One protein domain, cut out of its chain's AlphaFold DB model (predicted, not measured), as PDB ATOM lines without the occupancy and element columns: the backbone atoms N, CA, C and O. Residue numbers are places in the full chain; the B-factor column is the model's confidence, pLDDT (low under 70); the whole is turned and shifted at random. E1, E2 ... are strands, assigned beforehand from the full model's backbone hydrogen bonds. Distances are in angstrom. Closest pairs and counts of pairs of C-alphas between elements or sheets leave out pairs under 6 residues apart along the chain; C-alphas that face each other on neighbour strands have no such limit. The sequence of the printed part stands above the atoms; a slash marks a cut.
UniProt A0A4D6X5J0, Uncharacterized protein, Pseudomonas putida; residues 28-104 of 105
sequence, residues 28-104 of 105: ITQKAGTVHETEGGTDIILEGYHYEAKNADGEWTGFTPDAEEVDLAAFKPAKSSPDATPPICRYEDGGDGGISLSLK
ATOM      1  N   ILE A  28     -32.636  33.056  34.593       88.50
ATOM      2  CA  ILE A  28     -32.220  31.817  35.231       88.50
ATOM      3  C   ILE A  28     -31.506  30.940  34.209       88.50
ATOM      4  O   ILE A  28     -31.876  30.891  33.035       88.50
ATOM      5  N   THR A  29     -30.466  30.255  34.662       91.69
ATOM      6  CA  THR A  29     -29.717  29.278  33.881       91.69
ATOM      7  C   THR A  29     -29.578  27.988  34.673       91.69
ATOM      8  O   THR A  29     -29.565  27.997  35.907       91.69
ATOM      9  N   GLN A  30     -29.462  26.878  33.949       91.56
ATOM     10  CA  GLN A  30     -29.152  25.574  34.514       91.56
ATOM     11  C   GLN A  30     -27.944  24.974  33.806       91.56
ATOM     12  O   GLN A  30     -27.740  25.174  32.604       91.56
ATOM     13  N   LYS A  31     -27.140  24.219  34.547       93.69
ATOM     14  CA  LYS A  31     -25.982  23.518  34.006       93.69
ATOM     15  C   LYS A  31     -25.775  22.204  34.740       93.69
ATOM     16  O   LYS A  31     -25.645  22.201  35.961       93.69
ATOM     17  N   ALA A  32     -25.683  21.110  33.987       93.69
ATOM     18  CA  ALA A  32     -25.325  19.814  34.548       93.69
ATOM     19  C   ALA A  32     -23.962  19.894  35.255       93.69
ATOM     20  O   ALA A  32     -23.013  20.507  34.747       93.69
ATOM     21  N   GLY A  33     -23.863  19.278  36.426       92.19
ATOM     22  CA  GLY A  33     -22.639  19.257  37.212       92.19
ATOM     23  C   GLY A  33     -22.665  18.204  38.304       92.19
ATOM     24  O   GLY A  33     -23.645  17.479  38.475       92.19
ATOM     25  N   THR A  34     -21.553  18.121  39.023       93.06
ATOM     26  CA  THR A  34     -21.383  17.189  40.128       93.06
ATOM     27  C   THR A  34     -20.859  17.912  41.357       93.06
ATOM     28  O   THR A  34     -20.037  18.827  41.253       93.06
ATOM     29  N   VAL A  35     -21.322  17.490  42.529       91.44
ATOM     30  CA  VAL A  35     -20.808  17.958  43.818       91.44
ATOM     31  C   VAL A  35     -20.298  16.776  44.627       91.44
ATOM     32  O   VAL A  35     -20.825  15.667  44.550       91.44
ATOM     33  N   HIS A  36     -19.234  17.019  45.382       91.06
ATOM     34  CA  HIS A  36     -18.684  16.049  46.317       91.06
ATOM     35  C   HIS A  36     -19.263  16.341  47.697       91.06
ATOM     36  O   HIS A  36     -19.038  17.425  48.237       91.06
ATOM     37  N   GLU A  37     -19.977  15.376  48.263       87.50
ATOM     38  CA  GLU A  37     -20.466  15.442  49.638       87.50
ATOM     39  C   GLU A  37     -19.896  14.288  50.457       87.50
ATOM     40  O   GLU A  37     -19.561  13.230  49.927       87.50
ATOM     41  N   THR A  38     -19.777  14.488  51.766       89.69
ATOM     42  CA  THR A  38     -19.377  13.427  52.689       89.69
ATOM     43  C   THR A  38     -20.584  13.040  53.532       89.69
ATOM     44  O   THR A  38     -20.984  13.777  54.434       89.69
ATOM     45  N   GLU A  39     -21.139  11.857  53.283       82.75
ATOM     46  CA  GLU A  39     -22.266  11.312  54.037       82.75
ATOM     47  C   GLU A  39     -21.791  10.137  54.900       82.75
ATOM     48  O   GLU A  39     -21.200   9.170  54.418       82.75
ATOM     49  N   GLY A  40     -21.976  10.235  56.221       83.06
ATOM     50  CA  GLY A  40     -21.580   9.167  57.148       83.06
ATOM     51  C   GLY A  40     -20.078   8.833  57.144       83.06
ATOM     52  O   GLY A  40     -19.700   7.728  57.527       83.06
ATOM     53  N   GLY A  41     -19.221   9.764  56.708       86.75
ATOM     54  CA  GLY A  41     -17.775   9.553  56.567       86.75
ATOM     55  C   GLY A  41     -17.352   8.879  55.257       86.75
ATOM     56  O   GLY A  41     -16.185   8.516  55.125       86.75
ATOM     57  N   THR A  42     -18.275   8.713  54.307       87.19
ATOM     58  CA  THR A  42     -17.991   8.250  52.945       87.19
ATOM     59  C   THR A  42     -18.165   9.409  51.974       87.19
ATOM     60  O   THR A  42     -19.174  10.108  52.033       87.19
ATOM     61  N   ASP A  43     -17.199   9.599  51.079       91.25
ATOM     62  CA  ASP A  43     -17.324  10.580  50.005       91.25
ATOM     63  C   ASP A  43     -18.234  10.025  48.906       91.25
ATOM     64  O   ASP A  43     -17.971   8.963  48.335       91.25
ATOM     65  N   ILE A  44     -19.302  10.755  48.619       91.62
ATOM     66  CA  ILE A  44     -20.251  10.479  47.547       91.62
ATOM     67  C   ILE A  44     -20.171  11.593  46.502       91.62
ATOM     68  O   ILE A  44     -19.900  12.755  46.811       91.62
ATOM     69  N   ILE A  45     -20.375  11.219  45.242       91.69
ATOM     70  CA  ILE A  45     -20.479  12.162  44.128       91.69
ATOM     71  C   ILE A  45     -21.951  12.226  43.760       91.69
ATOM     72  O   ILE A  45     -22.523  11.214  43.359       91.69
ATOM     73  N   LEU A  46     -22.545  13.404  43.913       92.00
ATOM     74  CA  LEU A  46     -23.914  13.666  43.498       92.00
ATOM     75  C   LEU A  46     -23.889  14.296  42.109       92.00
ATOM     76  O   LEU A  46     -23.203  15.298  41.900       92.00
ATOM     77  N   GLU A  47     -24.626  13.713  41.170       92.88
ATOM     78  CA  GLU A  47     -24.860  14.286  39.842       92.88
ATOM     79  C   GLU A  47     -26.188  15.048  39.846       92.88
ATOM     80  O   GLU A  47     -27.114  14.692  40.568       92.88
ATOM     81  N   GLY A  48     -26.285  16.129  39.080       91.88
ATOM     82  CA  GLY A  48     -27.498  16.939  39.037       91.88
ATOM     83  C   GLY A  48     -27.294  18.234  38.268       91.88
ATOM     84  O   GLY A  48     -26.450  18.315  37.371       91.88
ATOM     85  N   TYR A  49     -28.047  19.268  38.639       91.88
ATOM     86  CA  TYR A  49     -27.989  20.574  37.985       91.88
ATOM     87  C   TYR A  49     -27.654  21.687  38.973       91.88
ATOM     88  O   TYR A  49     -28.262  21.817  40.036       91.88
ATOM     89  N   HIS A  50     -26.695  22.520  38.575       92.06
ATOM     90  CA  HIS A  50     -26.481  23.831  39.165       92.06
ATOM     91  C   HIS A  50     -27.430  24.830  38.531       92.06
ATOM     92  O   HIS A  50     -27.544  24.893  37.306       92.06
ATOM     93  N   TYR A  51     -28.036  25.645  39.377       90.44
ATOM     94  CA  TYR A  51     -28.905  26.733  38.980       90.44
ATOM     95  C   TYR A  51     -28.260  28.053  39.376       90.44
ATOM     96  O   TYR A  51     -27.745  28.200  40.490       90.44
ATOM     97  N   GLU A  52     -28.308  29.018  38.467       91.12
ATOM     98  CA  GLU A  52     -27.983  30.409  38.752       91.12
ATOM     99  C   GLU A  52     -29.154  31.274  38.317       91.12
ATOM    100  O   GLU A  52     -29.575  31.205  37.164       91.12
ATOM    101  N   ALA A  53     -29.680  32.073  39.238       89.44
ATOM    102  CA  ALA A  53     -30.780  32.980  38.964       89.44
ATOM    103  C   ALA A  53     -30.418  34.400  39.374       89.44
ATOM    104  O   ALA A  53     -29.690  34.617  40.341       89.44
ATOM    105  N   LYS A  54     -30.971  35.373  38.661       88.81
ATOM    106  CA  LYS A  54     -30.870  36.784  38.998       88.81
ATOM    107  C   LYS A  54     -32.261  37.350  39.220       88.81
ATOM    108  O   LYS A  54     -33.170  37.101  38.432       88.81
ATOM    109  N   ASN A  55     -32.420  38.104  40.296       84.81
ATOM    110  CA  ASN A  55     -33.654  38.805  40.621       84.81
ATOM    111  C   ASN A  55     -33.340  40.157  41.288       84.81
ATOM    112  O   ASN A  55     -32.177  40.559  41.382       84.81
ATOM    113  N   ALA A  56     -34.377  40.848  41.770       83.00
ATOM    114  CA  ALA A  56     -34.256  42.161  42.408       83.00
ATOM    115  C   ALA A  56     -33.326  42.190  43.642       83.00
ATOM    116  O   ALA A  56     -32.783  43.247  43.961       83.00
ATOM    117  N   ASP A  57     -33.129  41.049  44.309       81.38
ATOM    118  CA  ASP A  57     -32.297  40.935  45.513       81.38
ATOM    119  C   ASP A  57     -30.825  40.631  45.192       81.38
ATOM    120  O   ASP A  57     -29.956  40.819  46.044       81.38
ATOM    121  N   GLY A  58     -30.523  40.183  43.968       86.75
ATOM    122  CA  GLY A  58     -29.164  39.901  43.513       86.75
ATOM    123  C   GLY A  58     -29.032  38.601  42.725       86.75
ATOM    124  O   GLY A  58     -29.957  38.161  42.037       86.75
ATOM    125  N   GLU A  59     -27.843  38.004  42.800       91.00
ATOM    126  CA  GLU A  59     -27.529  36.720  42.171       91.00
ATOM    127  C   GLU A  59     -27.678  35.576  43.174       91.00
ATOM    128  O   GLU A  59     -27.159  35.620  44.288       91.00
ATOM    129  N   TRP A  60     -28.358  34.519  42.754       89.75
ATOM    130  CA  TRP A  60     -28.712  33.362  43.561       89.75
ATOM    131  C   TRP A  60     -28.170  32.095  42.921       89.75
ATOM    132  O   TRP A  60     -28.110  31.981  41.697       89.75
ATOM    133  N   THR A  61     -27.790  31.122  43.742       91.62
ATOM    134  CA  THR A  61     -27.282  29.839  43.259       91.62
ATOM    135  C   THR A  61     -27.738  28.670  44.118       91.62
ATOM    136  O   THR A  61     -27.988  28.815  45.313       91.62
ATOM    137  N   GLY A  62     -27.856  27.501  43.500       89.81
ATOM    138  CA  GLY A  62     -28.200  26.257  44.169       89.81
ATOM    139  C   GLY A  62     -27.791  25.054  43.333       89.81
ATOM    140  O   GLY A  62     -27.480  25.177  42.147       89.81
ATOM    141  N   PHE A  63     -27.784  23.890  43.968       90.81
ATOM    142  CA  PHE A  63     -27.580  22.608  43.311       90.81
ATOM    143  C   PHE A  63     -28.702  21.668  43.734       90.81
ATOM    144  O   PHE A  63     -28.984  21.552  44.928       90.81
ATOM    145  N   THR A  64     -29.322  21.011  42.759       88.75
ATOM    146  CA  THR A  64     -30.310  19.964  43.019       88.75
ATOM    147  C   THR A  64     -29.733  18.633  42.538       88.75
ATOM    148  O   THR A  64     -29.555  18.475  41.322       88.75
ATOM    149  N   PRO A  65     -29.406  17.699  43.453       88.38
ATOM    150  CA  PRO A  65     -28.968  16.357  43.084       88.38
ATOM    151  C   PRO A  65     -30.106  15.587  42.418       88.38
ATOM    152  O   PRO A  65     -31.275  15.844  42.703       88.38
ATOM    153  N   ASP A  66     -29.756  14.658  41.531       86.81
ATOM    154  CA  ASP A  66     -30.685  13.786  40.803       86.81
ATOM    155  C   ASP A  66     -31.790  14.548  40.040       86.81
ATOM    156  O   ASP A  66     -32.846  13.997  39.728       86.81
ATOM    157  N   ALA A  67     -31.558  15.831  39.735       85.12
ATOM    158  CA  ALA A  67     -32.468  16.643  38.941       85.12
ATOM    159  C   ALA A  67     -32.346  16.311  37.450       85.12
ATOM    160  O   ALA A  67     -31.249  16.097  36.929       85.12
ATOM    161  N   GLU A  68     -33.477  16.344  36.754       84.75
ATOM    162  CA  GLU A  68     -33.519  16.339  35.294       84.75
ATOM    163  C   GLU A  68     -33.436  17.776  34.754       84.75
ATOM    164  O   GLU A  68     -33.611  18.747  35.491       84.75
ATOM    165  N   GLU A  69     -33.142  17.924  33.461       84.31
ATOM    166  CA  GLU A  69     -33.209  19.229  32.798       84.31
ATOM    167  C   GLU A  69     -34.670  19.691  32.725       84.31
ATOM    168  O   GLU A  69     -35.540  18.969  32.236       84.31
ATOM    169  N   VAL A  70     -34.929  20.907  33.206       83.94
ATOM    170  CA  VAL A  70     -36.279  21.467  33.337       83.94
ATOM    171  C   VAL A  70     -36.490  22.674  32.428       83.94
ATOM    172  O   VAL A  70     -35.541  23.343  32.013       83.94
ATOM    173  N   ASP A  71     -37.756  22.957  32.108       83.62
ATOM    174  CA  ASP A  71     -38.129  24.166  31.373       83.62
ATOM    175  C   ASP A  71     -38.084  25.381  32.303       83.62
ATOM    176  O   ASP A  71     -38.993  25.643  33.091       83.62
ATOM    177  N   LEU A  72     -37.016  26.158  32.171       82.94
ATOM    178  CA  LEU A  72     -36.783  27.368  32.949       82.94
ATOM    179  C   LEU A  72     -37.872  28.437  32.768       82.94
ATOM    180  O   LEU A  72     -38.065  29.263  33.657       82.94
ATOM    181  N   ALA A  73     -38.620  28.426  31.660       80.62
ATOM    182  CA  ALA A  73     -39.730  29.358  31.454       80.62
ATOM    183  C   ALA A  73     -40.959  29.021  32.317       80.62
ATOM    184  O   ALA A  73     -41.828  29.874  32.521       80.62
ATOM    185  N   ALA A  74     -41.042  27.791  32.834       78.31
ATOM    186  CA  ALA A  74     -42.095  27.360  33.743       78.31
ATOM    187  C   ALA A  74     -41.817  27.739  35.210       78.31
ATOM    188  O   ALA A  74     -42.698  27.542  36.052       78.31
ATOM    189  N   PHE A  75     -40.640  28.308  35.511       80.38
ATOM    190  CA  PHE A  75     -40.220  28.594  36.879       80.38
ATOM    191  C   PHE A  75     -41.070  29.680  37.519       80.38
ATOM    192  O   PHE A  75     -41.229  30.777  36.982       80.38
ATOM    193  N   LYS A  76     -41.591  29.378  38.706       80.31
ATOM    194  CA  LYS A  76     -42.396  30.316  39.488       80.31
ATOM    195  C   LYS A  76     -41.921  30.361  40.931       80.31
ATOM    196  O   LYS A  76     -41.548  29.319  41.473       80.31
ATOM    197  N   PRO A  77     -41.955  31.536  41.582       78.81
ATOM    198  CA  PRO A  77     -41.697  31.628  43.010       78.81
ATOM    199  C   PRO A  77     -42.627  30.704  43.799       78.81
ATOM    200  O   PRO A  77     -43.851  30.792  43.699       78.81
ATOM    201  N   ALA A  78     -42.031  29.835  44.606       77.88
ATOM    202  CA  ALA A  78     -42.735  28.977  45.543       77.88
ATOM    203  C   ALA A  78     -42.719  29.600  46.942       77.88
ATOM    204  O   ALA A  78     -42.075  30.620  47.206       77.88
ATOM    205  N   LYS A  79     -43.410  28.968  47.894       69.94
ATOM    206  CA  LYS A  79     -43.358  29.408  49.292       69.94
ATOM    207  C   LYS A  79     -41.933  29.255  49.843       69.94
ATOM    208  O   LYS A  79     -41.445  28.142  50.046       69.94
ATOM    209  N   SER A  80     -41.301  30.387  50.129       68.50
ATOM    210  CA  SER A  80     -39.898  30.517  50.534       68.50
ATOM    211  C   SER A  80     -39.729  31.147  51.920       68.50
ATOM    212  O   SER A  80     -40.702  31.546  52.560       68.50
ATOM    213  N   SER A  81     -38.476  31.226  52.384       68.06
ATOM    214  CA  SER A  81     -38.080  31.938  53.605       68.06
ATOM    215  C   SER A  81     -36.887  32.864  53.310       68.06
ATOM    216  O   SER A  81     -35.786  32.624  53.810       68.06
ATOM    217  N   PRO A  82     -37.074  33.912  52.491       63.47
ATOM    218  CA  PRO A  82     -36.005  34.818  52.072       63.47
ATOM    219  C   PRO A  82     -35.489  35.695  53.222       63.47
ATOM    220  O   PRO A  82     -34.376  36.187  53.138       63.47
ATOM    221  N   ASP A  83     -36.225  35.823  54.331       67.19
ATOM    222  CA  ASP A  83     -35.747  36.507  55.543       67.19
ATOM    223  C   ASP A  83     -34.824  35.625  56.418       67.19
ATOM    224  O   ASP A  83     -34.389  36.042  57.494       67.19
ATOM    225  N   ALA A  84     -34.554  34.377  56.010       69.12
ATOM    226  CA  ALA A  84     -33.631  33.498  56.726       69.12
ATOM    227  C   ALA A  84     -32.178  33.995  56.620       69.12
ATOM    228  O   ALA A  84     -31.828  34.819  55.779       69.12
ATOM    229  N   THR A  85     -31.302  33.483  57.486       70.44
ATOM    230  CA  THR A  85     -29.856  33.730  57.404       70.44
ATOM    231  C   THR A  85     -29.121  32.386  57.300       70.44
ATOM    232  O   THR A  85     -29.056  31.674  58.303       70.44
ATOM    233  N   PRO A  86     -28.572  32.019  56.123       68.31
ATOM    234  CA  PRO A  86     -28.632  32.762  54.860       68.31
ATOM    235  C   PRO A  86     -30.049  32.776  54.251       68.31
ATOM    236  O   PRO A  86     -30.853  31.891  54.562       68.31
ATOM    237  N   PRO A  87     -30.366  33.771  53.406       73.12
ATOM    238  CA  PRO A  87     -31.660  33.857  52.743       73.12
ATOM    239  C   PRO A  87     -31.811  32.703  51.747       73.12
ATOM    240  O   PRO A  87     -30.880  32.398  50.997       73.12
ATOM    241  N   ILE A  88     -32.979  32.052  51.746       80.56
ATOM    242  CA  ILE A  88     -33.267  30.910  50.866       80.56
ATOM    243  C   ILE A  88     -34.511  31.197  50.043       80.56
ATOM    244  O   ILE A  88     -35.607  31.400  50.582       80.56
ATOM    245  N   CYS A  89     -34.332  31.108  48.731       83.75
ATOM    246  CA  CYS A  89     -35.392  31.208  47.760       83.75
ATOM    247  C   CYS A  89     -35.781  29.867  47.160       83.75
ATOM    248  O   CYS A  89     -34.921  29.041  46.882       83.75
ATOM    249  N   ARG A  90     -37.084  29.638  46.970       84.44
ATOM    250  CA  ARG A  90     -37.609  28.405  46.377       84.44
ATOM    251  C   ARG A  90     -38.382  28.724  45.113       84.44
ATOM    252  O   ARG A  90     -39.220  29.625  45.137       84.44
ATOM    253  N   TYR A  91     -38.129  27.962  44.059       82.75
ATOM    254  CA  TYR A  91     -38.860  28.056  42.800       82.75
ATOM    255  C   TYR A  91     -39.393  26.677  42.423       82.75
ATOM    256  O   TYR A  91     -38.694  25.679  42.584       82.75
ATOM    257  N   GLU A  92     -40.637  26.633  41.964       84.06
ATOM    258  CA  GLU A  92     -41.274  25.448  41.384       84.06
ATOM    259  C   GLU A  92     -41.028  25.452  39.875       84.06
ATOM    260  O   GLU A  92     -41.137  26.500  39.241       84.06
ATOM    261  N   ASP A  93     -40.720  24.289  39.304       74.75
ATOM    262  CA  ASP A  93     -40.414  24.092  37.877       74.75
ATOM    263  C   ASP A  93     -41.648  23.700  37.034       74.75
ATOM    264  O   ASP A  93     -41.538  23.357  35.857       74.75
ATOM    265  N   GLY A  94     -42.846  23.767  37.625       63.84
ATOM    266  CA  GLY A  94     -44.111  23.394  36.987       63.84
ATOM    267  C   GLY A  94     -44.468  21.904  37.080       63.84
ATOM    268  O   GLY A  94     -45.575  21.542  36.673       63.84
ATOM    269  N   GLY A  95     -43.580  21.061  37.625       66.00
ATOM    270  CA  GLY A  95     -43.858  19.677  38.021       66.00
ATOM    271  C   GLY A  95     -44.081  19.521  39.533       66.00
ATOM    272  O   GLY A  95     -44.483  20.460  40.215       66.00
ATOM    273  N   ASP A  96     -43.796  18.324  40.063       62.03
ATOM    274  CA  ASP A  96     -43.697  18.067  41.516       62.03
ATOM    275  C   ASP A  96     -42.323  18.497  42.092       62.03
ATOM    276  O   ASP A  96     -42.036  18.282  43.274       62.03
ATOM    277  N   GLY A  97     -41.453  19.066  41.248       66.38
ATOM    278  CA  GLY A  97     -40.094  19.477  41.568       66.38
ATOM    279  C   GLY A  97     -40.007  20.901  42.115       66.38
ATOM    280  O   GLY A  97     -40.859  21.761  41.888       66.38
ATOM    281  N   GLY A  98     -38.943  21.161  42.872       77.44
ATOM    282  CA  GLY A  98     -38.637  22.496  43.360       77.44
ATOM    283  C   GLY A  98     -37.146  22.672  43.580       77.44
ATOM    284  O   GLY A  98     -36.477  21.800  44.134       77.44
ATOM    285  N   ILE A  99     -36.628  23.826  43.178       84.19
ATOM    286  CA  ILE A  99     -35.238  24.204  43.406       84.19
ATOM    287  C   ILE A  99     -35.144  25.156  44.596       84.19
ATOM    288  O   ILE A  99     -36.012  26.003  44.815       84.19
ATOM    289  N   SER A 100     -34.077  25.023  45.382       85.62
ATOM    290  CA  SER A 100     -33.743  25.968  46.450       85.62
ATOM    291  C   SER A 100     -32.452  26.692  46.092       85.62
ATOM    292  O   SER A 100     -31.428  26.055  45.860       85.62
ATOM    293  N   LEU A 101     -32.499  28.019  46.063       86.88
ATOM    294  CA  LEU A 101     -31.360  28.884  45.798       86.88
ATOM    295  C   LEU A 101     -31.007  29.681  47.050       86.88
ATOM    296  O   LEU A 101     -31.886  30.139  47.778       86.88
ATOM    297  N   SER A 102     -29.717  29.891  47.261       87.50
ATOM    298  CA  SER A 102     -29.181  30.793  48.277       87.50
ATOM    299  C   SER A 102     -28.570  32.014  47.602       87.50
ATOM    300  O   SER A 102     -28.027  31.907  46.499       87.50
ATOM    301  N   LEU A 103     -28.655  33.175  48.251       85.44
ATOM    302  CA  LEU A 103     -28.030  34.395  47.744       85.44
ATOM    303  C   LEU A 103     -26.506  34.207  47.716       85.44
ATOM    304  O   LEU A 103     -25.925  33.738  48.702       85.44
ATOM    305  N   LYS A 104     -25.862  34.549  46.594       83.44
ATOM    306  CA  LYS A 104     -24.398  34.551  46.509       83.44
ATOM    307  C   LYS A 104     -23.846  35.599  47.499       83.44
ATOM    308  O   LYS A 104     -24.398  36.699  47.561       83.44
TER     309      LYS A 104
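What this domain is: This is residues 28 to 104 of the 105 residues of an uncharacterized protein of Pseudomonas putida (UniProt A0A4D6X5J0). What does the model look like at first sight? It is one strongly twisted sheet of five strands, from which the long bent hairpin of E1 and E2 reaches out and sticks free at its tip, residues 38 to 43. At the other edge the short hairpin of E5 and E4 joins the sheet beside E3, and a long stretch, residues 66 to 87, runs past E4 and pairs with it at residues 76 to 77. What are the counts and the size? The printed part has 77 residues with no named helix and five named strands, E1 to E5 along the chain, in the sheet order E1 - E2 - E3 - E5 - E4, all antiparallel; the class is all strand. The whole is compact, with a radius of gyration of the C-alphas of 13.0 A and spans of 38 by 29 by 20 A.

Where its parts are: Where do the long strands lie? E1, residues 28 to 39, begins with C-alpha 28 at (-32.220, 31.817, 35.231), is 29.6 A long and bends by 69 degrees at residue 32. E2, residues 42 to 55, is 36.5 A long and bends by 62 degrees at residue 47. E3, residues 58 to 65, is 23.5 A long. Where are the short ones? E4 is residues 88 to 92, 13.6 A long, and E5 is residues 98 to 103, 16.5 A long, ending with C-alpha 103 at (-28.030, 34.395, 47.744).

How they stand to each other: How do E1, E2 and E3 pair? They form a meander, each strand the antiparallel neighbour of the one before, with hairpins E1 and E2 and E2 and E3. Between E1 and E2, at 152 degrees, N 31 and O 50 are 2.9 A apart, within hydrogen-bond range; between E2 and E3, at 148 degrees, N 53 and O 60 are 2.9 A apart. How do E5 and E4 join? The pairing of E5 is staggered, with E4 over residues 98 to 102 and with E3 over residues 102 to 103. N 102 and O 61 are 2.8 A apart between E5 and E3, and N 99 and O 91 are 2.8 A apart in the hairpin of E4 and E5. Which strands stay apart? E1 is apart from E4 and E5, E2 is apart from E4, and E3 and E4 are only just apart, their closest C-alphas 8.2 A from each other.

The domain as a whole: How far does it reach? The two C-alphas farthest apart, those of Gly 41 and Ala 56, are 39.2 A from each other. Is it continuous? The printed part has no cut; the link from E3 to E4, 22 residues, is long, and the other links are tight. Where is confidence low? Mean pLDDT of the printed part is 83.5, with residues 79 to 84, residue 86 and residues 94 to 97 under 70.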